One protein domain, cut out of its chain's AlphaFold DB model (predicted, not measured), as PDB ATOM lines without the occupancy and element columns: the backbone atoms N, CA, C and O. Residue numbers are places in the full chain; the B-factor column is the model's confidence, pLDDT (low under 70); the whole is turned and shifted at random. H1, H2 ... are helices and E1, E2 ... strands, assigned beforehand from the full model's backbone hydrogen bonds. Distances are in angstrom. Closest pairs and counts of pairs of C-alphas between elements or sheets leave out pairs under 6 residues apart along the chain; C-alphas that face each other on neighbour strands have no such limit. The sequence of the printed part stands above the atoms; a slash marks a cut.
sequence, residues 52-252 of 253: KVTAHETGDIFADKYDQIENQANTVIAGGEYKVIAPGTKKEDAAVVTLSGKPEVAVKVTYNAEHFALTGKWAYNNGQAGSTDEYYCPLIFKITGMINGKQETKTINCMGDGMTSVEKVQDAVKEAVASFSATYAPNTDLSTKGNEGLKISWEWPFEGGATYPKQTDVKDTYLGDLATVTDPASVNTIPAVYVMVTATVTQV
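Overview. This is residues 52 to 252 of the 253 residues of an uncharacterized protein of Oscillibacter sp (UniProt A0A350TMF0). A twisted five-stranded sheet is partly covered on one face by a second layer, in which helix H1 and the small sheet E7, E3, E10 are side by side, with the strand pair E4 and E9 farther along. The two larger sheets make a sandwich only partly face to face; H3 is at the opposite end of the long axis from the small sheet, and residues 67 to 74 and 125 to 132 reach away from the body. The printed part has 201 residues with three named helices and ten named strands, in the order E1 E2 E3 E4 E5 E6 H1 E7 H2 E8 H3 E9 E10; under half of its residues are in named elements, and the class is mixed. The large sheet runs E1, E2, E8, E5, E6, all antiparallel. The whole is compact, with a radius of gyration of the C-alphas of 19.1 A, and elongated, spanning 65 by 42 by 38 A.

Arrangement. In the large sheet, E1 (residues 52 to 55) and E2 (90 to 100) form a hairpin, with N 54 and O 98 at 3.0 A. E2 pairs with E8 (198 to 203), N 97 and O 198 at 3.0 A. E8 pairs with E5 (140 to 147), N 142 and O 201 at 2.9 A. E5 and E6 (150 to 157) form a hairpin, N 143 and O 154 at 2.8 A. H1 (166 to 178) is on one face, making two layers, a helix over a sheet; it lies over E5 and E6 at a height of 10.0 A, along the strands at 8 degrees to E5 on the local plane. Its closest C-alphas to E6 are Ala 176 and Lys 154, 6.4 A. The sheet E7 (182 to 184), E3 (107 to 112), E10 (246 to 251) makes the sandwich, two sheets face to face, with planes 15 degrees apart; N 110 and O 248 are 2.8 A apart, N 109 and O 182 2.9 A. E4 (117 to 119) and E9 (240 to 242) are antiparallel, N 119 and O 240 at 2.9 A. H2 (190 to 193) stands at the large sheet's level; H3 (217 to 228) is not on that sheet. Every O i to N i+4 pair is within hydrogen-bond range in H1 and 6 of 8 in H3; H2 is too short for one.

Along the chain. E1 begins at C-alpha 52 (-58.846, 11.337, 37.147). E2 is 28.1 A long, E6 22.5 A, E5 21.2 A, H1 18.3 A and H3 16.9 A. E10 ends at C-alpha 251 (-64.588, 23.596, 36.593).

Size, cuts and confidence. The C-alphas farthest apart are those of Glu 104 and Ala 129, 66.4 A. The printed part has no cut. The long links are E1 to E2, E4 to E5, E8 to H3 and H3 to E9. The mean pLDDT of the printed part is 74.4; 66 residues are under 70, among them 52 to 84 and 224 to 237.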
ATOM      1  N   LYS A  52     -59.462  12.138  36.081       68.69
ATOM      2  CA  LYS A  52     -58.846  11.337  37.147       68.69
ATOM      3  C   LYS A  52     -57.489  11.934  37.526       68.69
ATOM      4  O   LYS A  52     -56.653  12.168  36.653       68.69
ATOM      5  N   VAL A  53     -57.277  12.127  38.826       65.12
ATOM      6  CA  VAL A  53     -55.995  12.522  39.429       65.12
ATOM      7  C   VAL A  53     -55.389  11.286  40.083       65.12
ATOM      8  O   VAL A  53     -56.079  10.608  40.844       65.12
ATOM      9  N   THR A  54     -54.131  10.976  39.777       65.69
ATOM     10  CA  THR A  54     -53.387   9.899  40.447       65.69
ATOM     11  C   THR A  54     -52.107  10.488  41.030       65.69
ATOM     12  O   THR A  54     -51.263  10.986  40.286       65.69
ATOM     13  N   ALA A  55     -51.983  10.448  42.354       57.19
ATOM     14  CA  ALA A  55     -50.736  10.724  43.058       57.19
ATOM     15  C   ALA A  55     -50.070   9.383  43.391       57.19
ATOM     16  O   ALA A  55     -50.766   8.441  43.777       57.19
ATOM     17  N   HIS A  56     -48.756   9.283  43.206       55.56
ATOM     18  CA  HIS A  56     -47.998   8.113  43.661       55.56
ATOM     19  C   HIS A  56     -47.946   8.058  45.199       55.56
ATOM     20  O   HIS A  56     -48.087   9.090  45.859       55.56
ATOM     21  N   GLU A  57     -47.798   6.858  45.771       43.00
ATOM     22  CA  GLU A  57     -47.889   6.662  47.223       43.00
ATOM     23  C   GLU A  57     -46.783   7.404  47.995       43.00
ATOM     24  O   GLU A  57     -45.607   7.408  47.622       43.00
ATOM     25  N   THR A  58     -47.170   8.025  49.114       45.09
ATOM     26  CA  THR A  58     -46.265   8.592  50.122       45.09
ATOM     27  C   THR A  58     -45.367   7.491  50.685       45.09
ATOM     28  O   THR A  58     -45.796   6.703  51.521       45.09
ATOM     29  N   GLY A  59     -44.122   7.427  50.218       39.44
ATOM     30  CA  GLY A  59     -43.147   6.415  50.644       39.44
ATOM     31  C   GLY A  59     -41.998   6.232  49.657       39.44
ATOM     32  O   GLY A  59     -40.872   5.967  50.072       39.44
ATOM     33  N   ASP A  60     -42.247   6.505  48.375       52.72
ATOM     34  CA  ASP A  60     -41.244   6.431  47.307       52.72
ATOM     35  C   ASP A  60     -40.450   7.730  47.116       52.72
ATOM     36  O   ASP A  60     -39.687   7.856  46.170       52.72
ATOM     37  N   ILE A  61     -40.550   8.702  48.019       52.31
ATOM     38  CA  ILE A  61     -39.847   9.991  47.876       52.31
ATOM     39  C   ILE A  61     -38.378   9.893  48.331       52.31
ATOM     40  O   ILE A  61     -37.495  10.570  47.802       52.31
ATOM     41  N   PHE A  62     -38.099   9.002  49.284       51.69
ATOM     42  CA  PHE A  62     -36.777   8.787  49.873       51.69
ATOM     43  C   PHE A  62     -36.513   7.289  50.009       51.69
ATOM     44  O   PHE A  62     -37.444   6.507  50.210       51.69
ATOM     45  N   ALA A  63     -35.254   6.874  49.893       50.91
ATOM     46  CA  ALA A  63     -34.870   5.471  49.999       50.91
ATOM     47  C   ALA A  63     -34.087   5.192  51.292       50.91
ATOM     48  O   ALA A  63     -33.430   6.065  51.858       50.91
ATOM     49  N   ASP A  64     -34.208   3.962  51.788       49.31
ATOM     50  CA  ASP A  64     -33.401   3.405  52.881       49.31
ATOM     51  C   ASP A  64     -32.036   2.927  52.372       49.31
ATOM     52  O   ASP A  64     -31.129   2.695  53.170       49.31
ATOM     53  N   LYS A  65     -31.888   2.793  51.047       44.22
ATOM     54  CA  LYS A  65     -30.662   2.405  50.348       44.22
ATOM     55  C   LYS A  65     -30.512   3.210  49.062       44.22
ATOM     56  O   LYS A  65     -31.503   3.432  48.371       44.22
ATOM     57  N   TYR A  66     -29.286   3.593  48.729       50.59
ATOM     58  CA  TYR A  66     -28.953   4.155  47.418       50.59
ATOM     59  C   TYR A  66     -27.873   3.297  46.758       50.59
ATOM     60  O   TYR A  66     -26.840   3.008  47.372       50.59
ATOM     61  N   ASP A  67     -28.145   2.882  45.522       47.56
ATOM     62  CA  ASP A  67     -27.231   2.069  44.724       47.56
ATOM     63  C   ASP A  67     -26.002   2.889  44.314       47.56
ATOM     64  O   ASP A  67     -26.091   4.084  44.014       47.56
ATOM     65  N   GLN A  68     -24.848   2.227  44.250       48.12
ATOM     66  CA  GLN A  68     -23.671   2.756  43.566       48.12
ATOM     67  C   GLN A  68     -23.656   2.268  42.105       48.12
ATOM     68  O   GLN A  68     -24.333   1.302  41.757       48.12
ATOM     69  N   ILE A  69     -22.890   2.955  41.250       44.88
ATOM     70  CA  ILE A  69     -22.646   2.609  39.834       44.88
ATOM     71  C   ILE A  69     -22.439   1.082  39.682       44.88
ATOM     72  O   ILE A  69     -21.749   0.486  40.504       44.88
ATOM     73  N   GLU A  70     -23.051   0.475  38.652       39.75
ATOM     74  CA  GLU A  70     -23.144  -0.981  38.400       39.75
ATOM     75  C   GLU A  70     -22.000  -1.840  38.994       39.75
ATOM     76  O   GLU A  70     -20.829  -1.661  38.655       39.75
ATOM     77  N   ASN A  71     -22.371  -2.861  39.786       45.00
ATOM     78  CA  ASN A  71     -21.511  -3.878  40.430       45.00
ATOM     79  C   ASN A  71     -20.779  -3.487  41.734       45.00
ATOM     80  O   ASN A  71     -19.778  -4.121  42.080       45.00
ATOM     81  N   GLN A  72     -21.274  -2.513  42.502       46.38
ATOM     82  CA  GLN A  72     -20.752  -2.197  43.841       46.38
ATOM     83  C   GLN A  72     -21.834  -2.272  44.932       46.38
ATOM     84  O   GLN A  72     -23.029  -2.235  44.653       46.38
ATOM     85  N   ALA A  73     -21.398  -2.449  46.183       49.38
ATOM     86  CA  ALA A  73     -22.273  -2.456  47.354       49.38
ATOM     87  C   ALA A  73     -22.878  -1.057  47.599       49.38
ATOM     88  O   ALA A  73     -22.280  -0.053  47.225       49.38
ATOM     89  N   ASN A  74     -24.047  -0.990  48.247       43.91
ATOM     90  CA  ASN A  74     -24.730   0.280  48.537       43.91
ATOM     91  C   ASN A  74     -23.822   1.248  49.311       43.91
ATOM     92  O   ASN A  74     -23.202   0.856  50.301       43.91
ATOM     93  N   THR A  75     -23.802   2.518  48.903       49.72
ATOM     94  CA  THR A  75     -22.992   3.569  49.547       49.72
ATOM     95  C   THR A  75     -23.638   4.151  50.785       49.72
ATOM     96  O   THR A  75     -22.945   4.573  51.705       49.72
ATOM     97  N   VAL A  76     -24.968   4.185  50.798       49.09
ATOM     98  CA  VAL A  76     -25.766   4.717  51.895       49.09
ATOM     99  C   VAL A  76     -26.834   3.692  52.225       49.09
ATOM    100  O   VAL A  76     -27.606   3.285  51.356       49.09
ATOM    101  N   ILE A  77     -26.859   3.267  53.486       45.62
ATOM    102  CA  ILE A  77     -27.852   2.353  54.047       45.62
ATOM    103  C   ILE A  77     -28.310   2.953  55.376       45.62
ATOM    104  O   ILE A  77     -27.479   3.254  56.233       45.62
ATOM    105  N   ALA A  78     -29.616   3.128  55.557       49.78
ATOM    106  CA  ALA A  78     -30.178   3.559  56.830       49.78
ATOM    107  C   ALA A  78     -29.953   2.492  57.918       49.78
ATOM    108  O   ALA A  78     -30.132   1.297  57.683       49.78
ATOM    109  N   GLY A  79     -29.602   2.915  59.135       38.69
ATOM    110  CA  GLY A  79     -29.405   2.018  60.282       38.69
ATOM    111  C   GLY A  79     -30.702   1.528  60.949       38.69
ATOM    112  O   GLY A  79     -30.636   0.956  62.035       38.69
ATOM    113  N   GLY A  80     -31.873   1.781  60.351       52.00
ATOM    114  CA  GLY A  80     -33.200   1.477  60.904       52.00
ATOM    115  C   GLY A  80     -34.326   1.653  59.872       52.00
ATOM    116  O   GLY A  80     -34.060   1.716  58.677       52.00
ATOM    117  N   GLU A  81     -35.587   1.746  60.316       46.38
ATOM    118  CA  GLU A  81     -36.777   1.827  59.433       46.38
ATOM    119  C   GLU A  81     -36.993   3.199  58.753       46.38
ATOM    120  O   GLU A  81     -37.942   3.383  57.989       46.38
ATOM    121  N   TYR A  82     -36.129   4.181  59.015       49.91
ATOM    122  CA  TYR A  82     -36.236   5.537  58.473       49.91
ATOM    123  C   TYR A  82     -35.531   5.683  57.115       49.91
ATOM    124  O   TYR A  82     -34.616   4.938  56.772       49.91
ATOM    125  N   LYS A  83     -35.966   6.670  56.324       61.12
ATOM    126  CA  LYS A  83     -35.339   7.025  55.043       61.12
ATOM    127  C   LYS A  83     -34.262   8.088  55.257       61.12
ATOM    128  O   LYS A  83     -34.386   8.906  56.164       61.12
ATOM    129  N   VAL A  84     -33.219   8.077  54.428       55.94
ATOM    130  CA  VAL A  84     -32.046   8.951  54.597       55.94
ATOM    131  C   VAL A  84     -31.749   9.761  53.337       55.94
ATOM    132  O   VAL A  84     -32.078   9.359  52.219       55.94
ATOM    133  N   ILE A  85     -31.116  10.913  53.541       71.00
ATOM    134  CA  ILE A  85     -30.511  11.756  52.508       71.00
ATOM    135  C   ILE A  85     -29.076  12.059  52.944       71.00
ATOM    136  O   ILE A  85     -28.818  12.223  54.135       71.00
ATOM    137  N   ALA A  86     -28.142  12.079  52.000       65.44
ATOM    138  CA  ALA A  86     -26.715  12.276  52.263       65.44
ATOM    139  C   ALA A  86     -25.998  12.841  51.023       65.44
ATOM    140  O   ALA A  86     -26.544  12.731  49.916       65.44
ATOM    141  N   PRO A  87     -24.777  13.391  51.154       68.31
ATOM    142  CA  PRO A  87     -23.975  13.787  50.001       68.31
ATOM    143  C   PRO A  87     -23.872  12.668  48.956       68.31
ATOM    144  O   PRO A  87     -23.631  11.505  49.279       68.31
ATOM    145  N   GLY A  88     -24.084  13.018  47.690       57.41
ATOM    146  CA  GLY A  88     -24.076  12.093  46.555       57.41
ATOM    147  C   GLY A  88     -25.378  11.315  46.342       57.41
ATOM    148  O   GLY A  88     -25.484  10.589  45.352       57.41
ATOM    149  N   THR A  89     -26.380  11.468  47.213       69.25
ATOM    150  CA  THR A  89     -27.704  10.858  47.016       69.25
ATOM    151  C   THR A  89     -28.607  11.749  46.169       69.25
ATOM    152  O   THR A  89     -28.565  12.980  46.236       69.25
ATOM    153  N   LYS A  90     -29.443  11.115  45.351       74.69
ATOM    154  CA  LYS A  90     -30.448  11.788  44.533       74.69
ATOM    155  C   LYS A  90     -31.637  10.878  44.300       74.69
ATOM    156  O   LYS A  90     -31.496   9.653  44.315       74.69
ATOM    157  N   LYS A  91     -32.785  11.479  44.013       68.81
ATOM    158  CA  LYS A  91     -33.944  10.754  43.507       68.81
ATOM    159  C   LYS A  91     -34.633  11.550  42.414       68.81
ATOM    160  O   LYS A  91     -35.041  12.692  42.626       68.81
ATOM    161  N   GLU A  92     -34.754  10.916  41.255       72.81
ATOM    162  CA  GLU A  92     -35.547  11.434  40.148       72.81
ATOM    163  C   GLU A  92     -37.010  11.041  40.326       72.81
ATOM    164  O   GLU A  92     -37.297   9.952  40.828       72.81
ATOM    165  N   ASP A  93     -37.919  11.932  39.928       66.81
ATOM    166  CA  ASP A  93     -39.366  11.708  39.969       66.81
ATOM    167  C   ASP A  93     -39.864  11.284  41.367       66.81
ATOM    168  O   ASP A  93     -40.783  10.480  41.508       66.81
ATOM    169  N   ALA A  94     -39.251  11.839  42.420       57.94
ATOM    170  CA  ALA A  94     -39.511  11.469  43.810       57.94
ATOM    171  C   ALA A  94     -40.982  11.677  44.204       57.94
ATOM    172  O   ALA A  94     -41.536  10.873  44.945       57.94
ATOM    173  N   ALA A  95     -41.633  12.721  43.683       61.09
ATOM    174  CA  ALA A  95     -43.085  12.872  43.737       61.09
ATOM    175  C   ALA A  95     -43.639  13.086  42.328       61.09
ATOM    176  O   ALA A  95     -43.173  13.984  41.627       61.09
ATOM    177  N   VAL A  96     -44.655  12.307  41.942       66.75
ATOM    178  CA  VAL A  96     -45.313  12.404  40.630       66.75
ATOM    179  C   VAL A  96     -46.819  12.542  40.802       66.75
ATOM    180  O   VAL A  96     -47.472  11.715  41.448       66.75
ATOM    181  N   VAL A  97     -47.385  13.575  40.178       67.94
ATOM    182  CA  VAL A  97     -48.832  13.784  40.103       67.94
ATOM    183  C   VAL A  97     -49.274  13.762  38.651       67.94
ATOM    184  O   VAL A  97     -48.972  14.682  37.891       67.94
ATOM    185  N   THR A  98     -50.015  12.723  38.266       71.38
ATOM    186  CA  THR A  98     -50.503  12.539  36.894       71.38
ATOM    187  C   THR A  98     -51.993  12.840  36.770       71.38
ATOM    188  O   THR A  98     -52.797  12.607  37.683       71.38
ATOM    189  N   LEU A  99     -52.370  13.361  35.602       72.06
ATOM    190  CA  LEU A  99     -53.741  13.712  35.246       72.06
ATOM    191  C   LEU A  99     -54.153  12.954  33.994       72.06
ATOM    192  O   LEU A  99     -53.392  12.851  33.035       72.06
ATOM    193  N   SER A 100     -55.381  12.450  33.981       79.69
ATOM    194  CA  SER A 100     -55.937  11.770  32.814       79.69
ATOM    195  C   SER A 100     -57.412  12.098  32.625       79.69
ATOM    196  O   SER A 100     -58.096  12.541  33.552       79.69
ATOM    197  N   GLY A 101     -57.896  11.871  31.404       77.50
ATOM    198  CA  GLY A 101     -59.285  12.098  31.029       77.50
ATOM    199  C   GLY A 101     -59.494  13.308  30.124       77.50
ATOM    200  O   GLY A 101     -58.586  14.097  29.872       77.50
ATOM    201  N   LYS A 102     -60.720  13.425  29.613       83.88
ATOM    202  CA  LYS A 102     -61.137  14.442  28.646       83.88
ATOM    203  C   LYS A 102     -62.445  15.075  29.132       83.88
ATOM    204  O   LYS A 102     -63.509  14.520  28.848       83.88
ATOM    205  N   PRO A 103     -62.382  16.153  29.933       70.44
ATOM    206  CA  PRO A 103     -63.574  16.790  30.480       70.44
ATOM    207  C   PRO A 103     -64.397  17.446  29.373       70.44
ATOM    208  O   PRO A 103     -63.839  18.039  28.453       70.44
ATOM    209  N   GLU A 104     -65.724  17.388  29.467       77.88
ATOM    210  CA  GLU A 104     -66.624  18.074  28.521       77.88
ATOM    211  C   GLU A 104     -66.793  19.575  28.847       77.88
ATOM    212  O   GLU A 104     -67.463  20.297  28.115       77.88
ATOM    213  N   VAL A 105     -66.154  20.059  29.918       74.00
ATOM    214  CA  VAL A 105     -66.165  21.456  30.387       74.00
ATOM    215  C   VAL A 105     -64.743  21.999  30.515       74.00
ATOM    216  O   VAL A 105     -63.784  21.227  30.578       74.00
ATOM    217  N   ALA A 106     -64.592  23.324  30.555       76.56
ATOM    218  CA  ALA A 106     -63.306  23.945  30.844       76.56
ATOM    219  C   ALA A 106     -62.911  23.648  32.295       76.56
ATOM    220  O   ALA A 106     -63.753  23.690  33.197       76.56
ATOM    221  N   VAL A 107     -61.635  23.345  32.522       78.12
ATOM    222  CA  VAL A 107     -61.128  22.992  33.853       78.12
ATOM    223  C   VAL A 107     -59.860  23.760  34.183       78.12
ATOM    224  O   VAL A 107     -59.007  23.967  33.324       78.12
ATOM    225  N   LYS A 108     -59.711  24.143  35.447       80.94
ATOM    226  CA  LYS A 108     -58.472  24.652  36.021       80.94
ATOM    227  C   LYS A 108     -57.839  23.547  36.846       80.94
ATOM    228  O   LYS A 108     -58.444  23.042  37.787       80.94
ATOM    229  N   VAL A 109     -56.613  23.203  36.494       82.88
ATOM    230  CA  VAL A 109     -55.742  22.339  37.281       82.88
ATOM    231  C   VAL A 109     -54.858  23.242  38.128       82.88
ATOM    232  O   VAL A 109     -54.148  24.093  37.595       82.88
ATOM    233  N   THR A 110     -54.912  23.062  39.442       81.44
ATOM    234  CA  THR A 110     -54.094  23.798  40.407       81.44
ATOM    235  C   THR A 110     -53.185  22.829  41.139       81.44
ATOM    236  O   THR A 110     -53.681  21.897  41.771       81.44
ATOM    237  N   TYR A 111     -51.879  23.066  41.077       82.19
ATOM    238  CA  TYR A 111     -50.892  22.369  41.892       82.19
ATOM    239  C   TYR A 111     -50.516  23.225  43.097       82.19
ATOM    240  O   TYR A 111     -50.317  24.434  42.967       82.19
ATOM    241  N   ASN A 112     -50.404  22.604  44.267       79.12
ATOM    242  CA  ASN A 112     -49.924  23.251  45.481       79.12
ATOM    243  C   ASN A 112     -48.911  22.360  46.202       79.12
ATOM    244  O   ASN A 112     -48.960  21.137  46.096       79.12
ATOM    245  N   ALA A 113     -48.005  22.992  46.940       80.75
ATOM    246  CA  ALA A 113     -47.023  22.329  47.792       80.75
ATOM    247  C   ALA A 113     -47.083  22.908  49.212       80.75
ATOM    248  O   ALA A 113     -46.062  23.203  49.825       80.75
ATOM    249  N   GLU A 114     -48.295  23.129  49.735       75.56
ATOM    250  CA  GLU A 114     -48.480  23.778  51.043       75.56
ATOM    251  C   GLU A 114     -47.830  23.009  52.194       75.56
ATOM    252  O   GLU A 114     -47.375  23.607  53.166       75.56
ATOM    253  N   HIS A 115     -47.742  21.691  52.038       72.12
ATOM    254  CA  HIS A 115     -47.143  20.776  52.999       72.12
ATOM    255  C   HIS A 115     -45.662  20.473  52.710       72.12
ATOM    256  O   HIS A 115     -45.086  19.608  53.365       72.12
ATOM    257  N   PHE A 116     -45.031  21.167  51.753       78.81
ATOM    258  CA  PHE A 116     -43.582  21.094  51.584       78.81
ATOM    259  C   PHE A 116     -42.878  21.746  52.778       78.81
ATOM    260  O   PHE A 116     -43.122  22.916  53.103       78.81
ATOM    261  N   ALA A 117     -41.979  21.000  53.414       79.00
ATOM    262  CA  ALA A 117     -41.260  21.481  54.580       79.00
ATOM    263  C   ALA A 117     -39.807  21.023  54.625       79.00
ATOM    264  O   ALA A 117     -39.499  19.853  54.421       79.00
ATOM    265  N   LEU A 118     -38.929  21.961  54.974       83.31
ATOM    266  CA  LEU A 118     -37.623  21.671  55.544       83.31
ATOM    267  C   LEU A 118     -37.756  21.917  57.046       83.31
ATOM    268  O   LEU A 118     -38.047  23.034  57.465       83.31
ATOM    269  N   THR A 119     -37.612  20.879  57.859       82.19
ATOM    270  CA  THR A 119     -37.708  20.984  59.322       82.19
ATOM    271  C   THR A 119     -36.375  20.629  59.957       82.19
ATOM    272  O   THR A 119     -35.500  20.071  59.297       82.19
ATOM    273  N   GLY A 120     -36.222  20.904  61.248       78.62
ATOM    274  CA  GLY A 120     -34.959  20.664  61.935       78.62
ATOM    275  C   GLY A 120     -33.958  21.800  61.746       78.62
ATOM    276  O   GLY A 120     -34.316  22.898  61.313       78.62
ATOM    277  N   LYS A 121     -32.684  21.539  62.059       84.06
ATOM    278  CA  LYS A 121     -31.626  22.551  61.989       84.06
ATOM    279  C   LYS A 121     -30.883  22.503  60.651       84.06
ATOM    280  O   LYS A 121     -29.851  21.859  60.521       84.06
ATOM    281  N   TRP A 122     -31.359  23.277  59.680       87.94
ATOM    282  CA  TRP A 122     -30.654  23.536  58.413       87.94
ATOM    283  C   TRP A 122     -29.634  24.673  58.555       87.94
ATOM    284  O   TRP A 122     -29.740  25.725  57.921       87.94
ATOM    285  N   ALA A 123     -28.675  24.493  59.462       89.44
ATOM    286  CA  ALA A 123     -27.641  25.480  59.733       89.44
ATOM    287  C   ALA A 123     -26.347  24.828  60.217       89.44
ATOM    288  O   ALA A 123     -26.373  23.871  60.987       89.44
ATOM    289  N   TYR A 124     -25.224  25.403  59.812       86.25
ATOM    290  CA  TYR A 124     -23.891  25.086  60.289       86.25
ATOM    291  C   TYR A 124     -23.503  25.981  61.470       86.25
ATOM    292  O   TYR A 124     -23.761  27.185  61.466       86.25
ATOM    293  N   ASN A 125     -22.833  25.403  62.464       85.19
ATOM    294  CA  ASN A 125     -22.171  26.145  63.530       85.19
ATOM    295  C   ASN A 125     -20.838  25.466  63.841       85.19
ATOM    296  O   ASN A 125     -20.787  24.259  64.040       85.19
ATOM    297  N   ASN A 126     -19.753  26.233  63.902       82.25
ATOM    298  CA  ASN A 126     -18.419  25.682  64.143       82.25
ATOM    299  C   ASN A 126     -18.157  25.316  65.624       82.25
ATOM    300  O   ASN A 126     -17.042  24.918  65.962       82.25
ATOM    301  N   GLY A 127     -19.143  25.496  66.511       79.12
ATOM    302  CA  GLY A 127     -19.076  25.132  67.928       79.12
ATOM    303  C   GLY A 127     -18.183  26.036  68.782       79.12
ATOM    304  O   GLY A 127     -17.978  25.754  69.963       79.12
ATOM    305  N   GLN A 128     -17.640  27.118  68.220       84.94
ATOM    306  CA  GLN A 128     -16.802  28.055  68.960       84.94
ATOM    307  C   GLN A 128     -17.662  29.014  69.791       84.94
ATOM    308  O   GLN A 128     -18.751  29.429  69.393       84.94
ATOM    309  N   ALA A 129     -17.163  29.386  70.971       84.75
ATOM    310  CA  ALA A 129     -17.852  30.337  71.836       84.75
ATOM    311  C   ALA A 129     -18.068  31.673  71.100       84.75
ATOM    312  O   ALA A 129     -17.111  32.304  70.656       84.75
ATOM    313  N   GLY A 130     -19.329  32.103  70.991       82.12
ATOM    314  CA  GLY A 130     -19.716  33.332  70.289       82.12
ATOM    315  C   GLY A 130     -20.040  33.161  68.800       82.12
ATOM    316  O   GLY A 130     -20.408  34.144  68.160       82.12
ATOM    317  N   SER A 131     -19.949  31.950  68.246       85.81
ATOM    318  CA  SER A 131     -20.327  31.684  66.858       85.81
ATOM    319  C   SER A 131     -21.837  31.572  66.675       85.81
ATOM    320  O   SER A 131     -22.544  30.941  67.463       85.81
ATOM    321  N   THR A 132     -22.331  32.194  65.608       88.00
ATOM    322  CA  THR A 132     -23.742  32.174  65.222       88.00
ATOM    323  C   THR A 132     -24.003  31.107  64.172       88.00
ATOM    324  O   THR A 132     -23.126  30.791  63.371       88.00
ATOM    325  N   ASP A 133     -25.233  30.604  64.146       90.25
ATOM    326  CA  ASP A 133     -25.682  29.671  63.121       90.25
ATOM    327  C   ASP A 133     -25.639  30.321  61.724       90.25
ATOM    328  O   ASP A 133     -26.177  31.408  61.502       90.25
ATOM    329  N   GLU A 134     -24.999  29.639  60.776       92.25
ATOM    330  CA  GLU A 134     -24.969  29.973  59.354       92.25
ATOM    331  C   GLU A 134     -25.949  29.056  58.618       92.25
ATOM    332  O   GLU A 134     -25.831  27.839  58.707       92.25
ATOM    333  N   TYR A 135     -26.910  29.605  57.872       93.62
ATOM    334  CA  TYR A 135     -27.844  28.787  57.094       93.62
ATOM    335  C   TYR A 135     -27.108  27.834  56.137       93.62
ATOM    336  O   TYR A 135     -26.221  28.251  55.389       93.62
ATOM    337  N   TYR A 136     -27.497  26.558  56.154       91.69
ATOM    338  CA  TYR A 136     -26.859  25.516  55.359       91.69
ATOM    339  C   TYR A 136     -27.871  24.466  54.900       91.69
ATOM    340  O   TYR A 136     -28.448  23.749  55.715       91.69
ATOM    341  N   CYS A 137     -28.072  24.374  53.584       91.38
ATOM    342  CA  CYS A 137     -28.934  23.379  52.950       91.38
ATOM    343  C   CYS A 137     -28.361  22.997  51.574       91.38
ATOM    344  O   CYS A 137     -28.578  23.715  50.604       91.38
ATOM    345  N   PRO A 138     -27.631  21.882  51.451       89.12
ATOM    346  CA  PRO A 138     -26.965  21.499  50.204       89.12
ATOM    347  C   PRO A 138     -27.899  20.881  49.151       89.12
ATOM    348  O   PRO A 138     -27.443  20.422  48.107       89.12
ATOM    349  N   LEU A 139     -29.207  20.873  49.403       89.75
ATOM    350  CA  LEU A 139     -30.181  20.273  48.506       89.75
ATOM    351  C   LEU A 139     -30.447  21.136  47.275       89.75
ATOM    352  O   LEU A 139     -30.528  22.368  47.330       89.75
ATOM    353  N   ILE A 140     -30.681  20.456  46.162       91.88
ATOM    354  CA  ILE A 140     -31.164  21.048  44.923       91.88
ATOM    355  C   ILE A 140     -32.464  20.347  44.557       91.88
ATOM    356  O   ILE A 140     -32.486  19.136  44.349       91.88
ATOM    357  N   PHE A 141     -33.546  21.113  44.460       90.06
ATOM    358  CA  PHE A 141     -34.844  20.624  44.009       90.06
ATOM    359  C   PHE A 141     -35.043  20.946  42.531       90.06
ATOM    360  O   PHE A 141     -34.774  22.064  42.085       90.06
ATOM    361  N   LYS A 142     -35.556  19.983  41.770       92.81
ATOM    362  CA  LYS A 142     -35.933  20.141  40.364       92.81
ATOM    363  C   LYS A 142     -37.418  19.838  40.232       92.81
ATOM    364  O   LYS A 142     -37.839  18.708  40.449       92.81
ATOM    365  N   ILE A 143     -38.208  20.850  39.891       90.88
ATOM    366  CA  ILE A 143     -39.644  20.710  39.655       90.88
ATOM    367  C   ILE A 143     -39.879  20.766  38.158       90.88
ATOM    368  O   ILE A 143     -39.670  21.803  37.529       90.88
ATOM    369  N   THR A 144     -40.320  19.648  37.602       89.50
ATOM    370  CA  THR A 144     -40.591  19.495  36.179       89.50
ATOM    371  C   THR A 144     -42.090  19.393  35.957       89.50
ATOM    372  O   THR A 144     -42.801  18.695  36.677       89.50
ATOM    373  N   GLY A 145     -42.586  20.094  34.951       85.50
ATOM    374  CA  GLY A 145     -43.989  20.051  34.572       85.50
ATOM    375  C   GLY A 145     -44.208  20.664  33.200       85.50
ATOM    376  O   GLY A 145     -43.263  21.029  32.502       85.50
ATOM    377  N   MET A 146     -45.471  20.785  32.808       81.62
ATOM    378  CA  MET A 146     -45.842  21.277  31.484       81.62
ATOM    379  C   MET A 146     -46.369  22.709  31.561       81.62
ATOM    380  O   MET A 146     -47.365  22.970  32.231       81.62
ATOM    381  N   ILE A 147     -45.763  23.623  30.804       80.94
ATOM    382  CA  ILE A 147     -46.252  24.990  30.600       80.94
ATOM    383  C   ILE A 147     -46.506  25.169  29.106       80.94
ATOM    384  O   ILE A 147     -45.626  24.956  28.278       80.94
ATOM    385  N   ASN A 148     -47.736  25.528  28.731       76.44
ATOM    386  CA  ASN A 148     -48.124  25.759  27.330       76.44
ATOM    387  C   ASN A 148     -47.768  24.603  26.370       76.44
ATOM    388  O   ASN A 148     -47.471  24.819  25.197       76.44
ATOM    389  N   GLY A 149     -47.810  23.360  26.862       74.44
ATOM    390  CA  GLY A 149     -47.495  22.173  26.063       74.44
ATOM    391  C   GLY A 149     -46.001  21.897  25.878       74.44
ATOM    392  O   GLY A 149     -45.666  21.006  25.102       74.44
ATOM    393  N   LYS A 150     -45.120  22.613  26.584       81.81
ATOM    394  CA  LYS A 150     -43.686  22.324  26.667       81.81
ATOM    395  C   LYS A 150     -43.317  21.877  28.073       81.81
ATOM    396  O   LYS A 150     -43.869  22.395  29.042       81.81
ATOM    397  N   GLN A 151     -42.394  20.928  28.157       86.44
ATOM    398  CA  GLN A 151     -41.803  20.528  29.424       86.44
ATOM    399  C   GLN A 151     -40.816  21.601  29.868       86.44
ATOM    400  O   GLN A 151     -39.938  21.993  29.104       86.44
ATOM    401  N   GLU A 152     -40.979  22.062  31.098       89.94
ATOM    402  CA  GLU A 152     -40.127  23.059  31.731       89.94
ATOM    403  C   GLU A 152     -39.666  22.511  33.081       89.94
ATOM    404  O   GLU A 152     -40.439  21.864  33.793       89.94
ATOM    405  N   THR A 153     -38.419  22.799  33.451       93.00
ATOM    406  CA  THR A 153     -37.844  22.414  34.745       93.00
ATOM    407  C   THR A 153     -37.398  23.656  35.497       93.00
ATOM    408  O   THR A 153     -36.544  24.414  35.038       93.00
ATOM    409  N   LYS A 154     -37.953  23.850  36.691       94.00
ATOM    410  CA  LYS A 154     -37.536  24.883  37.638       94.00
ATOM    411  C   LYS A 154     -36.572  24.277  38.644       94.00
ATOM    412  O   LYS A 154     -36.913  23.310  39.318       94.00
ATOM    413  N   THR A 155     -35.376  24.848  38.736       95.50
ATOM    414  CA  THR A 155     -34.334  24.395  39.666       95.50
ATOM    415  C   THR A 155     -34.233  25.363  40.836       95.50
ATOM    416  O   THR A 155     -34.025  26.557  40.624       95.50
ATOM    417  N   ILE A 156     -34.349  24.852  42.060       95.38
ATOM    418  CA  ILE A 156     -34.106  25.590  43.301       95.38
ATOM    419  C   ILE A 156     -32.856  25.009  43.947       95.38
ATOM    420  O   ILE A 156     -32.883  23.915  44.503       95.38
ATOM    421  N   ASN A 157     -31.755  25.753  43.868       94.38
ATOM    422  CA  ASN A 157     -30.560  25.486  44.658       94.38
ATOM    423  C   ASN A 157     -30.735  26.156  46.022       94.38
ATOM    424  O   ASN A 157     -30.787  27.386  46.088       94.38
ATOM    425  N   CYS A 158     -30.803  25.371  47.096       92.94
ATOM    426  CA  CYS A 158     -31.081  25.892  48.431       92.94
ATOM    427  C   CYS A 158     -29.975  26.812  48.973       92.94
ATOM    428  O   CYS A 158     -30.243  27.583  49.879       92.94
ATOM    429  N   MET A 159     -28.771  26.807  48.393       92.56
ATOM    430  CA  MET A 159     -27.694  27.765  48.709       92.56
ATOM    431  C   MET A 159     -27.417  28.765  47.579       92.56
ATOM    432  O   MET A 159     -26.422  29.505  47.622       92.56
ATOM    433  N   GLY A 160     -28.277  28.781  46.558       90.06
ATOM    434  CA  GLY A 160     -28.218  29.721  45.446       90.06
ATOM    435  C   GLY A 160     -28.483  31.164  45.873       90.06
ATOM    436  O   GLY A 160     -28.866  31.451  47.010       90.06
ATOM    437  N   ASP A 161     -28.272  32.095  44.951       88.31
ATOM    438  CA  ASP A 161     -28.494  33.514  45.220       88.31
ATOM    439  C   ASP A 161     -29.955  33.778  45.607       88.31
ATOM    440  O   ASP A 161     -30.893  33.315  44.961       88.31
ATOM    441  N   GLY A 162     -30.151  34.502  46.709       89.19
ATOM    442  CA  GLY A 162     -31.472  34.775  47.275       89.19
ATOM    443  C   GLY A 162     -31.995  33.706  48.242       89.19
ATOM    444  O   GLY A 162     -32.804  34.061  49.099       89.19
ATOM    445  N   MET A 163     -31.487  32.467  48.205       94.31
ATOM    446  CA  MET A 163     -31.874  31.379  49.117       94.31
ATOM    447  C   MET A 163     -31.040  31.431  50.399       94.31
ATOM    448  O   MET A 163     -30.008  30.783  50.541       94.31
ATOM    449  N   THR A 164     -31.456  32.298  51.322       93.81
ATOM    450  CA  THR A 164     -30.717  32.590  52.564       93.81
ATOM    451  C   THR A 164     -31.352  31.991  53.816       93.81
ATOM    452  O   THR A 164     -30.865  32.248  54.912       93.81
ATOM    453  N   SER A 165     -32.472  31.282  53.681       94.75
ATOM    454  CA  SER A 165     -33.167  30.648  54.799       94.75
ATOM    455  C   SER A 165     -34.074  29.517  54.317       94.75
ATOM    456  O   SER A 165     -34.384  29.417  53.126       94.75
ATOM    457  N   VAL A 166     -34.521  28.683  55.260       92.38
ATOM    458  CA  VAL A 166     -35.493  27.608  55.023       92.38
ATOM    459  C   VAL A 166     -36.781  28.153  54.408       92.38
ATOM    460  O   VAL A 166     -37.258  27.610  53.414       92.38
ATOM    461  N   GLU A 167     -37.298  29.256  54.944       94.50
ATOM    462  CA  GLU A 167     -38.565  29.852  54.518       94.50
ATOM    463  C   GLU A 167     -38.502  30.262  53.048       94.50
ATOM    464  O   GLU A 167     -39.390  29.923  52.274       94.50
ATOM    465  N   LYS A 168     -37.398  30.889  52.622       96.19
ATOM    466  CA  LYS A 168     -37.225  31.290  51.221       96.19
ATOM    467  C   LYS A 168     -37.182  30.105  50.266       96.19
ATOM    468  O   LYS A 168     -37.702  30.202  49.158       96.19
ATOM    469  N   VAL A 169     -36.577  28.991  50.678       94.69
ATOM    470  CA  VAL A 169     -36.583  27.763  49.875       94.69
ATOM    471  C   VAL A 169     -37.990  27.185  49.788       94.69
ATOM    472  O   VAL A 169     -38.428  26.823  48.698       94.69
ATOM    473  N   GLN A 170     -38.712  27.117  50.909       92.75
ATOM    474  CA  GLN A 170     -40.094  26.638  50.916       92.75
ATOM    475  C   GLN A 170     -40.987  27.498  50.019       92.75
ATOM    476  O   GLN A 170     -41.732  26.947  49.208       92.75
ATOM    477  N   ASP A 171     -40.869  28.821  50.106       95.31
ATOM    478  CA  ASP A 171     -41.608  29.759  49.262       95.31
ATOM    479  C   ASP A 171     -41.255  29.566  47.783       95.31
ATOM    480  O   ASP A 171     -42.149  29.409  46.952       95.31
ATOM    481  N   ALA A 172     -39.967  29.452  47.446       96.25
ATOM    482  CA  ALA A 172     -39.525  29.219  46.072       96.25
ATOM    483  C   ALA A 172     -40.052  27.897  45.492       96.25
ATOM    484  O   ALA A 172     -40.453  27.843  44.326       96.25
ATOM    485  N   VAL A 173     -40.092  26.825  46.293       91.44
ATOM    486  CA  VAL A 173     -40.674  25.538  45.883       91.44
ATOM    487  C   VAL A 173     -42.187  25.667  45.689       91.44
ATOM    488  O   VAL A 173     -42.708  25.207  44.669       91.44
ATOM    489  N   LYS A 174     -42.897  26.328  46.610       91.94
ATOM    490  CA  LYS A 174     -44.344  26.578  46.499       91.94
ATOM    491  C   LYS A 174     -44.685  27.381  45.246       91.94
ATOM    492  O   LYS A 174     -45.576  26.985  44.494       91.94
ATOM    493  N   GLU A 175     -43.952  28.457  44.982       94.69
ATOM    494  CA  GLU A 175     -44.112  29.289  43.788       94.69
ATOM    495  C   GLU A 175     -43.798  28.511  42.504       94.69
ATOM    496  O   GLU A 175     -44.542  28.594  41.519       94.69
ATOM    497  N   ALA A 176     -42.726  27.715  42.506       93.56
ATOM    498  CA  ALA A 176     -42.367  26.877  41.369       93.56
ATOM    499  C   ALA A 176     -43.477  25.871  41.050       93.56
ATOM    500  O   ALA A 176     -43.928  25.823  39.905       93.56
ATOM    501  N   VAL A 177     -43.974  25.136  42.046       89.62
ATOM    502  CA  VAL A 177     -45.085  24.183  41.891       89.62
ATOM    503  C   VAL A 177     -46.349  24.884  41.395       89.62
ATOM    504  O   VAL A 177     -46.945  24.454  40.405       89.62
ATOM    505  N   ALA A 178     -46.733  25.997  42.022       90.50
ATOM    506  CA  ALA A 178     -47.934  26.742  41.655       90.50
ATOM    507  C   ALA A 178     -47.894  27.239  40.202       90.50
ATOM    508  O   ALA A 178     -48.925  27.247  39.527       90.50
ATOM    509  N   SER A 179     -46.709  27.594  39.694       91.94
ATOM    510  CA  SER A 179     -46.541  28.111  38.331       91.94
ATOM    511  C   SER A 179     -46.840  27.107  37.211       91.94
ATOM    512  O   SER A 179     -47.041  27.522  36.072       91.94
ATOM    513  N   PHE A 180     -46.916  25.809  37.522       88.81
ATOM    514  CA  PHE A 180     -47.337  24.766  36.580       88.81
ATOM    515  C   PHE A 180     -48.862  24.576  36.528       88.81
ATOM    516  O   PHE A 180     -49.364  23.737  35.778       88.81
ATOM    517  N   SER A 181     -49.622  25.336  37.321       86.94
ATOM    518  CA  SER A 181     -51.087  25.349  37.259       86.94
ATOM    519  C   SER A 181     -51.569  25.958  35.944       86.94
ATOM    520  O   SER A 181     -51.049  26.979  35.493       86.94
ATOM    521  N   ALA A 182     -52.601  25.371  35.342       86.06
ATOM    522  CA  ALA A 182     -53.093  25.790  34.033       86.06
ATOM    523  C   ALA A 182     -54.603  25.581  33.879       86.06
ATOM    524  O   ALA A 182     -55.208  24.716  34.518       86.06
ATOM    525  N   THR A 183     -55.202  26.365  32.985       86.06
ATOM    526  CA  THR A 183     -56.590  26.190  32.545       86.06
ATOM    527  C   THR A 183     -56.613  25.504  31.186       86.06
ATOM    528  O   THR A 183     -55.888  25.892  30.269       86.06
ATOM    529  N   TYR A 184     -57.478  24.506  31.047       83.00
ATOM    530  CA  TYR A 184     -57.669  23.739  29.827       83.00
ATOM    531  C   TYR A 184     -59.086  23.928  29.293       83.00
ATOM    532  O   TYR A 184     -60.062  23.926  30.045       83.00
ATOM    533  N   ALA A 185     -59.187  24.075  27.973       84.81
ATOM    534  CA  ALA A 185     -60.462  24.163  27.275       84.81
ATOM    535  C   ALA A 185     -61.239  22.832  27.363       84.81
ATOM    536  O   ALA A 185     -60.618  21.775  27.559       84.81
ATOM    537  N   PRO A 186     -62.570  22.845  27.158       82.38
ATOM    538  CA  PRO A 186     -63.356  21.623  27.040       82.38
ATOM    539  C   PRO A 186     -62.754  20.661  26.017       82.38
ATOM    540  O   PRO A 186     -62.177  21.078  25.013       82.38
ATOM    541  N   ASN A 187     -62.928  19.364  26.246       82.56
ATOM    542  CA  ASN A 187     -62.447  18.287  25.387       82.56
ATOM    543  C   ASN A 187     -60.914  18.234  25.220       82.56
ATOM    544  O   ASN A 187     -60.418  17.498  24.361       82.56
ATOM    545  N   THR A 188     -60.153  18.949  26.052       84.19
ATOM    546  CA  THR A 188     -58.699  18.766  26.129       84.19
ATOM    547  C   THR A 188     -58.394  17.395  26.715       84.19
ATOM    548  O   THR A 188     -58.898  17.048  27.779       84.19
ATOM    549  N   ASP A 189     -57.557  16.611  26.039       84.62
ATOM    550  CA  ASP A 189     -57.060  15.354  26.591       84.62
ATOM    551  C   ASP A 189     -55.945  15.635  27.607       84.62
ATOM    552  O   ASP A 189     -54.815  15.968  27.234       84.62
ATOM    553  N   LEU A 190     -56.270  15.518  28.896       78.94
ATOM    554  CA  LEU A 190     -55.346  15.819  29.986       78.94
ATOM    555  C   LEU A 190     -54.194  14.815  30.066       78.94
ATOM    556  O   LEU A 190     -53.125  15.188  30.545       78.94
ATOM    557  N   SER A 191     -54.358  13.602  29.523       75.31
ATOM    558  CA  SER A 191     -53.257  12.630  29.465       75.31
ATOM    559  C   SER A 191     -52.111  13.135  28.585       75.31
ATOM    560  O   SER A 191     -50.946  13.052  28.953       75.31
ATOM    561  N   THR A 192     -52.437  13.810  27.479       71.69
ATOM    562  CA  THR A 192     -51.435  14.401  26.576       71.69
ATOM    563  C   THR A 192     -50.819  15.691  27.119       71.69
ATOM    564  O   THR A 192     -49.784  16.143  26.634       71.69
ATOM    565  N   LYS A 193     -51.457  16.311  28.121       66.56
ATOM    566  CA  LYS A 193     -50.966  17.518  28.805       66.56
ATOM    567  C   LYS A 193     -50.167  17.209  30.063       66.56
ATOM    568  O   LYS A 193     -49.532  18.113  30.595       66.56
ATOM    569  N   GLY A 194     -50.183  15.954  30.498       56.28
ATOM    570  CA  GLY A 194     -49.512  15.469  31.692       56.28
ATOM    571  C   GLY A 194     -48.832  14.132  31.459       56.28
ATOM    572  O   GLY A 194     -48.818  13.332  32.386       56.28
ATOM    573  N   ASN A 195     -48.272  13.885  30.266       46.91
ATOM    574  CA  ASN A 195     -47.675  12.587  29.920       46.91
ATOM    575  C   ASN A 195     -46.496  12.183  30.830       46.91
ATOM    576  O   ASN A 195     -46.024  11.057  30.746       46.91
ATOM    577  N   GLU A 196     -46.085  13.067  31.743       55.34
ATOM    578  CA  GLU A 196     -45.210  12.767  32.875       55.34
ATOM    579  C   GLU A 196     -45.653  13.422  34.204       55.34
ATOM    580  O   GLU A 196     -44.991  13.258  35.224       55.34
ATOM    581  N   GLY A 197     -46.796  14.119  34.232       67.62
ATOM    582  CA  GLY A 197     -47.295  14.803  35.429       67.62
ATOM    583  C   GLY A 197     -46.434  15.978  35.907       67.62
ATOM    584  O   GLY A 197     -45.492  16.396  35.235       67.62
ATOM    585  N   LEU A 198     -46.782  16.541  37.070       79.56
ATOM    586  CA  LEU A 198     -45.842  17.367  37.831       79.56
ATOM    587  C   LEU A 198     -44.901  16.431  38.591       79.56
ATOM    588  O   LEU A 198     -45.374  15.557  39.323       79.56
ATOM    589  N   LYS A 199     -43.600  16.647  38.435       84.00
ATOM    590  CA  LYS A 199     -42.525  15.852  39.024       84.00
ATOM    591  C   LYS A 199     -41.668  16.714  39.933       84.00
ATOM    592  O   LYS A 199     -41.280  17.816  39.544       84.00
ATOM    593  N   ILE A 200     -41.349  16.214  41.119       82.62
ATOM    594  CA  ILE A 200     -40.326  16.801  41.990       82.62
ATOM    595  C   ILE A 200     -39.198  15.789  42.144       82.62
ATOM    596  O   ILE A 200     -39.414  14.716  42.698       82.62
ATOM    597  N   SER A 201     -38.006  16.163  41.691       84.88
ATOM    598  CA  SER A 201     -36.745  15.469  41.950       84.88
ATOM    599  C   SER A 201     -35.905  16.264  42.948       84.88
ATOM    600  O   SER A 201     -36.069  17.482  43.093       84.88
ATOM    601  N   TRP A 202     -34.964  15.591  43.599       85.69
ATOM    602  CA  TRP A 202     -33.986  16.242  44.464       85.69
ATOM    603  C   TRP A 202     -32.616  15.572  44.364       85.69
ATOM    604  O   TRP A 202     -32.505  14.379  44.075       85.69
ATOM    605  N   GLU A 203     -31.569  16.346  44.626       82.69
ATOM    606  CA  GLU A 203     -30.204  15.849  44.775       82.69
ATOM    607  C   GLU A 203     -29.471  16.585  45.897       82.69
ATOM    608  O   GLU A 203     -29.693  17.775  46.129       82.69
ATOM    609  N   TRP A 204     -28.583  15.865  46.572       81.69
ATOM    610  CA  TRP A 204     -27.517  16.430  47.387       81.69
ATOM    611  C   TRP A 204     -26.203  16.130  46.656       81.69
ATOM    612  O   TRP A 204     -25.782  14.971  46.622       81.69
ATOM    613  N   PRO A 205     -25.552  17.127  46.028       79.31
ATOM    614  CA  PRO A 205     -24.282  16.915  45.339       79.31
ATOM    615  C   PRO A 205     -23.234  16.301  46.272       79.31
ATOM    616  O   PRO A 205     -23.208  16.606  47.459       79.31
ATOM    617  N   PHE A 206     -22.370  15.421  45.763       69.69
ATOM    618  CA  PHE A 206     -21.340  14.801  46.607       69.69
ATOM    619  C   PHE A 206     -20.272  15.811  47.053       69.69
ATOM    620  O   PHE A 206     -19.855  15.782  48.202       69.69
ATOM    621  N   GLU A 207     -19.881  16.733  46.169       72.00
ATOM    622  CA  GLU A 207     -18.860  17.747  46.436       72.00
ATOM    623  C   GLU A 207     -19.331  19.146  46.031       72.00
ATOM    624  O   GLU A 207     -20.069  19.320  45.055       72.00
ATOM    625  N   GLY A 208     -18.830  20.153  46.754       64.12
ATOM    626  CA  GLY A 208     -19.137  21.557  46.503       64.12
ATOM    627  C   GLY A 208     -18.476  22.140  45.253       64.12
ATOM    628  O   GLY A 208     -19.141  22.732  44.409       64.12
ATOM    629  N   GLY A 209     -17.170  21.946  45.064       71.94
ATOM    630  CA  GLY A 209     -16.441  22.402  43.871       71.94
ATOM    631  C   GLY A 209     -16.677  23.873  43.464       71.94
ATOM    632  O   GLY A 209     -17.107  24.717  44.248       71.94
ATOM    633  N   ALA A 210     -16.392  24.200  42.198       76.62
ATOM    634  CA  ALA A 210     -16.650  25.540  41.650       76.62
ATOM    635  C   ALA A 210     -18.151  25.823  41.435       76.62
ATOM    636  O   ALA A 210     -18.561  26.980  41.382       76.62
ATOM    637  N   THR A 211     -18.960  24.769  41.305       77.12
ATOM    638  CA  THR A 211     -20.396  24.851  41.011       77.12
ATOM    639  C   THR A 211     -21.227  25.172  42.258       77.12
ATOM    640  O   THR A 211     -22.204  25.914  42.172       77.12
ATOM    641  N   TYR A 212     -20.819  24.669  43.425       80.94
ATOM    642  CA  TYR A 212     -21.479  24.848  44.722       80.94
ATOM    643  C   TYR A 212     -20.457  25.257  45.800       80.94
ATOM    644  O   TYR A 212     -20.272  24.557  46.794       80.94
ATOM    645  N   PRO A 213     -19.809  26.429  45.667       81.12
ATOM    646  CA  PRO A 213     -18.661  26.818  46.497       81.12
ATOM    647  C   PRO A 213     -18.977  26.995  47.994       81.12
ATOM    648  O   PRO A 213     -18.065  27.128  48.803       81.12
ATOM    649  N   LYS A 214     -20.262  27.035  48.369       84.69
ATOM    650  CA  LYS A 214     -20.719  27.127  49.766       84.69
ATOM    651  C   LYS A 214     -20.828  25.760  50.456       84.69
ATOM    652  O   LYS A 214     -20.899  25.722  51.684       84.69
ATOM    653  N   GLN A 215     -20.855  24.672  49.685       84.12
ATOM    654  CA  GLN A 215     -20.848  23.304  50.192       84.12
ATOM    655  C   GLN A 215     -19.408  22.884  50.499       84.12
ATOM    656  O   GLN A 215     -18.505  23.084  49.690       84.12
ATOM    657  N   THR A 216     -19.196  22.305  51.678       82.06
ATOM    658  CA  THR A 216     -17.879  21.824  52.118       82.06
ATOM    659  C   THR A 216     -18.054  20.570  52.957       82.06
ATOM    660  O   THR A 216     -19.005  20.514  53.740       82.06
ATOM    661  N   ASP A 217     -17.088  19.656  52.907       76.31
ATOM    662  CA  ASP A 217     -17.109  18.405  53.675       76.31
ATOM    663  C   ASP A 217     -17.320  18.636  55.177       76.31
ATOM    664  O   ASP A 217     -18.037  17.886  55.828       76.31
ATOM    665  N   VAL A 218     -16.751  19.714  55.733       78.62
ATOM    666  CA  VAL A 218     -16.920  20.091  57.150       78.62
ATOM    667  C   VAL A 218     -18.384  20.383  57.484       78.62
ATOM    668  O   VAL A 218     -18.891  19.935  58.511       78.62
ATOM    669  N   LYS A 219     -19.077  21.124  56.616       81.31
ATOM    670  CA  LYS A 219     -20.487  21.488  56.806       81.31
ATOM    671  C   LYS A 219     -21.420  20.305  56.545       81.31
ATOM    672  O   LYS A 219     -22.376  20.125  57.294       81.31
ATOM    673  N   ASP A 220     -21.119  19.485  55.538       74.00
ATOM    674  CA  ASP A 220     -21.856  18.247  55.260       74.00
ATOM    675  C   ASP A 220     -21.727  17.246  56.416       74.00
ATOM    676  O   ASP A 220     -22.733  16.703  56.870       74.00
ATOM    677  N   THR A 221     -20.514  17.075  56.953       75.19
ATOM    678  CA  THR A 221     -20.251  16.229  58.129       75.19
ATOM    679  C   THR A 221     -21.014  16.740  59.345       75.19
ATOM    680  O   THR A 221     -21.732  15.972  59.972       75.19
ATOM    681  N   TYR A 222     -20.954  18.047  59.628       77.56
ATOM    682  CA  TYR A 222     -21.705  18.647  60.731       77.56
ATOM    683  C   TYR A 222     -23.218  18.396  60.613       77.56
ATOM    684  O   TYR A 222     -23.871  18.047  61.595       77.56
ATOM    685  N   LEU A 223     -23.787  18.554  59.412       76.31
ATOM    686  CA  LEU A 223     -25.212  18.312  59.170       76.31
ATOM    687  C   LEU A 223     -25.574  16.828  59.358       76.31
ATOM    688  O   LEU A 223     -26.639  16.524  59.896       76.31
ATOM    689  N   GLY A 224     -24.680  15.915  58.967       67.38
ATOM    690  CA  GLY A 224     -24.803  14.479  59.229       67.38
ATOM    691  C   GLY A 224     -24.710  14.123  60.718       67.38
ATOM    692  O   GLY A 224     -25.512  13.331  61.208       67.38
ATOM    693  N   ASP A 225     -23.808  14.758  61.469       68.06
ATOM    694  CA  ASP A 225     -23.629  14.526  62.908       68.06
ATOM    695  C   ASP A 225     -24.867  14.939  63.718       68.06
ATOM    696  O   ASP A 225     -25.209  14.283  64.706       68.06
ATOM    697  N   LEU A 226     -25.614  15.959  63.274       66.25
ATOM    698  CA  LEU A 226     -26.902  16.328  63.883       66.25
ATOM    699  C   LEU A 226     -27.928  15.187  63.842       66.25
ATOM    700  O   LEU A 226     -28.795  15.126  64.714       66.25
ATOM    701  N   ALA A 227     -27.826  14.272  62.874       63.69
ATOM    702  CA  ALA A 227     -28.692  13.098  62.775       63.69
ATOM    703  C   ALA A 227     -28.319  11.976  63.765       63.69
ATOM    704  O   ALA A 227     -29.074  11.018  63.916       63.69
ATOM    705  N   THR A 228     -27.183  12.092  64.464       57.09
ATOM    706  CA  THR A 228     -26.754  11.138  65.505       57.09
ATOM    707  C   THR A 228     -27.249  11.508  66.906       57.09
ATOM    708  O   THR A 228     -27.088  10.734  67.849       57.09
ATOM    709  N   VAL A 229     -27.869  12.683  67.060       58.69
ATOM    710  CA  VAL A 229     -28.333  13.190  68.354       58.69
ATOM    711  C   VAL A 229     -29.620  12.471  68.769       58.69
ATOM    712  O   VAL A 229     -30.672  12.646  68.161       58.69
ATOM    713  N   THR A 230     -29.550  11.673  69.837       53.31
ATOM    714  CA  THR A 230     -30.664  10.832  70.324       53.31
ATOM    715  C   THR A 230     -31.426  11.417  71.519       53.31
ATOM    716  O   THR A 230     -32.287  10.745  72.085       53.31
ATOM    717  N   ASP A 231     -31.098  12.636  71.957       56.84
ATOM    718  CA  ASP A 231     -31.769  13.287  73.089       56.84
ATOM    719  C   ASP A 231     -33.192  13.750  72.689       56.84
ATOM    720  O   ASP A 231     -33.330  14.479  71.701       56.84
ATOM    721  N   PRO A 232     -34.253  13.399  73.447       52.44
ATOM    722  CA  PRO A 232     -35.616  13.906  73.253       52.44
ATOM    723  C   PRO A 232     -35.759  15.437  73.193       52.44
ATOM    724  O   PRO A 232     -36.728  15.935  72.620       52.44
ATOM    725  N   ALA A 233     -34.819  16.207  73.751       54.66
ATOM    726  CA  ALA A 233     -34.793  17.668  73.616       54.66
ATOM    727  C   ALA A 233     -34.319  18.151  72.224       54.66
ATOM    728  O   ALA A 233     -34.519  19.312  71.870       54.66
ATOM    729  N   SER A 234     -33.720  17.260  71.427       52.97
ATOM    730  CA  SER A 234     -33.039  17.548  70.154       52.97
ATOM    731  C   SER A 234     -33.779  17.012  68.922       52.97
ATOM    732  O   SER A 234     -33.294  17.105  67.801       52.97
ATOM    733  N   VAL A 235     -35.001  16.492  69.070       47.81
ATOM    734  CA  VAL A 235     -35.791  15.977  67.929       47.81
ATOM    735  C   VAL A 235     -36.079  17.080  66.892       47.81
ATOM    736  O   VAL A 235     -36.200  16.804  65.702       47.81
ATOM    737  N   ASN A 236     -36.089  18.348  67.320       56.47
ATOM    738  CA  ASN A 236     -36.213  19.523  66.449       56.47
ATOM    739  C   ASN A 236     -34.875  20.018  65.862       56.47
ATOM    740  O   ASN A 236     -34.861  21.056  65.203       56.47
ATOM    741  N   THR A 237     -33.747  19.336  66.098       65.44
ATOM    742  CA  THR A 237     -32.452  19.683  65.485       65.44
ATOM    743  C   THR A 237     -32.110  18.803  64.295       65.44
ATOM    744  O   THR A 237     -31.308  19.226  63.468       65.44
ATOM    745  N   ILE A 238     -32.726  17.626  64.163       73.31
ATOM    746  CA  ILE A 238     -32.450  16.700  63.059       73.31
ATOM    747  C   ILE A 238     -33.006  17.295  61.754       73.31
ATOM    748  O   ILE A 238     -34.224  17.460  61.645       73.31
ATOM    749  N   PRO A 239     -32.154  17.634  60.770       76.75
ATOM    750  CA  PRO A 239     -32.603  18.165  59.488       76.75
ATOM    751  C   PRO A 239     -33.446  17.121  58.751       76.75
ATOM    752  O   PRO A 239     -33.010  15.990  58.543       76.75
ATOM    753  N   ALA A 240     -34.655  17.497  58.347       76.81
ATOM    754  CA  ALA A 240     -35.570  16.625  57.622       76.81
ATOM    755  C   ALA A 240     -36.284  17.373  56.493       76.81
ATOM    756  O   ALA A 240     -36.456  18.595  56.537       76.81
ATOM    757  N   VAL A 241     -36.697  16.613  55.480       78.00
ATOM    758  CA  VAL A 241     -37.388  17.107  54.288       78.00
ATOM    759  C   VAL A 241     -38.713  16.372  54.147       78.00
ATOM    760  O   VAL A 241     -38.755  15.143  54.150       78.00
ATOM    761  N   TYR A 242     -39.784  17.128  53.955       75.00
ATOM    762  CA  TYR A 242     -41.113  16.628  53.644       75.00
ATOM    763  C   TYR A 242     -41.537  17.189  52.295       75.00
ATOM    764  O   TYR A 242     -41.632  18.403  52.114       75.00
ATOM    765  N   VAL A 243     -41.799  16.298  51.342       69.00
ATOM    766  CA  VAL A 243     -42.302  16.664  50.018       69.00
ATOM    767  C   VAL A 243     -43.729  16.155  49.903       69.00
ATOM    768  O   VAL A 243     -43.976  14.955  49.965       69.00
ATOM    769  N   MET A 244     -44.676  17.073  49.737       68.25
ATOM    770  CA  MET A 244     -46.067  16.740  49.466       68.25
ATOM    771  C   MET A 244     -46.636  17.763  48.490       68.25
ATOM    772  O   MET A 244     -46.539  18.971  48.707       68.25
ATOM    773  N   VAL A 245     -47.229  17.255  47.412       70.62
ATOM    774  CA  VAL A 245     -47.874  18.048  46.368       70.62
ATOM    775  C   VAL A 245     -49.316  17.600  46.240       70.62
ATOM    776  O   VAL A 245     -49.589  16.404  46.145       70.62
ATOM    777  N   THR A 246     -50.230  18.559  46.155       73.38
ATOM    778  CA  THR A 246     -51.638  18.291  45.855       73.38
ATOM    779  C   THR A 246     -51.985  18.848  44.483       73.38
ATOM    780  O   THR A 246     -51.604  19.972  44.154       73.38
ATOM    781  N   ALA A 247     -52.751  18.092  43.696       75.50
ATOM    782  CA  ALA A 247     -53.410  18.602  42.498       75.50
ATOM    783  C   ALA A 247     -54.923  18.644  42.698       75.50
ATOM    784  O   ALA A 247     -55.547  17.635  43.030       75.50
ATOM    785  N   THR A 248     -55.513  19.801  42.424       78.12
ATOM    786  CA  THR A 248     -56.957  20.021  42.466       78.12
ATOM    787  C   THR A 248     -57.436  20.416  41.079       78.12
ATOM    788  O   THR A 248     -56.861  21.304  40.451       78.12
ATOM    789  N   VAL A 249     -58.507  19.782  40.601       76.12
ATOM    790  CA  VAL A 249     -59.126  20.119  39.314       76.12
ATOM    791  C   VAL A 249     -60.520  20.680  39.564       76.12
ATOM    792  O   VAL A 249     -61.353  20.013  40.173       76.12
ATOM    793  N   THR A 250     -60.772  21.901  39.102       75.06
ATOM    794  CA  THR A 250     -62.054  22.602  39.271       75.06
ATOM    795  C   THR A 250     -62.619  23.015  37.920       75.06
ATOM    796  O   THR A 250     -61.866  23.360  37.013       75.06
ATOM    797  N   GLN A 251     -63.940  23.016  37.770       70.81
ATOM    798  CA  GLN A 251     -64.588  23.596  36.593       70.81
ATOM    799  C   GLN A 251     -64.343  25.114  36.527       70.81
ATOM    800  O   GLN A 251     -64.246  25.774  37.563       70.81
ATOM    801  N   VAL A 252     -64.250  25.655  35.311       74.75
ATOM    802  CA  VAL A 252     -64.219  27.098  35.025       74.75
ATOM    803  C   VAL A 252     -65.459  27.453  34.199       74.75
ATOM    804  O   VAL A 252     -65.825  26.686  33.305       74.75
TER     805      VAL A 252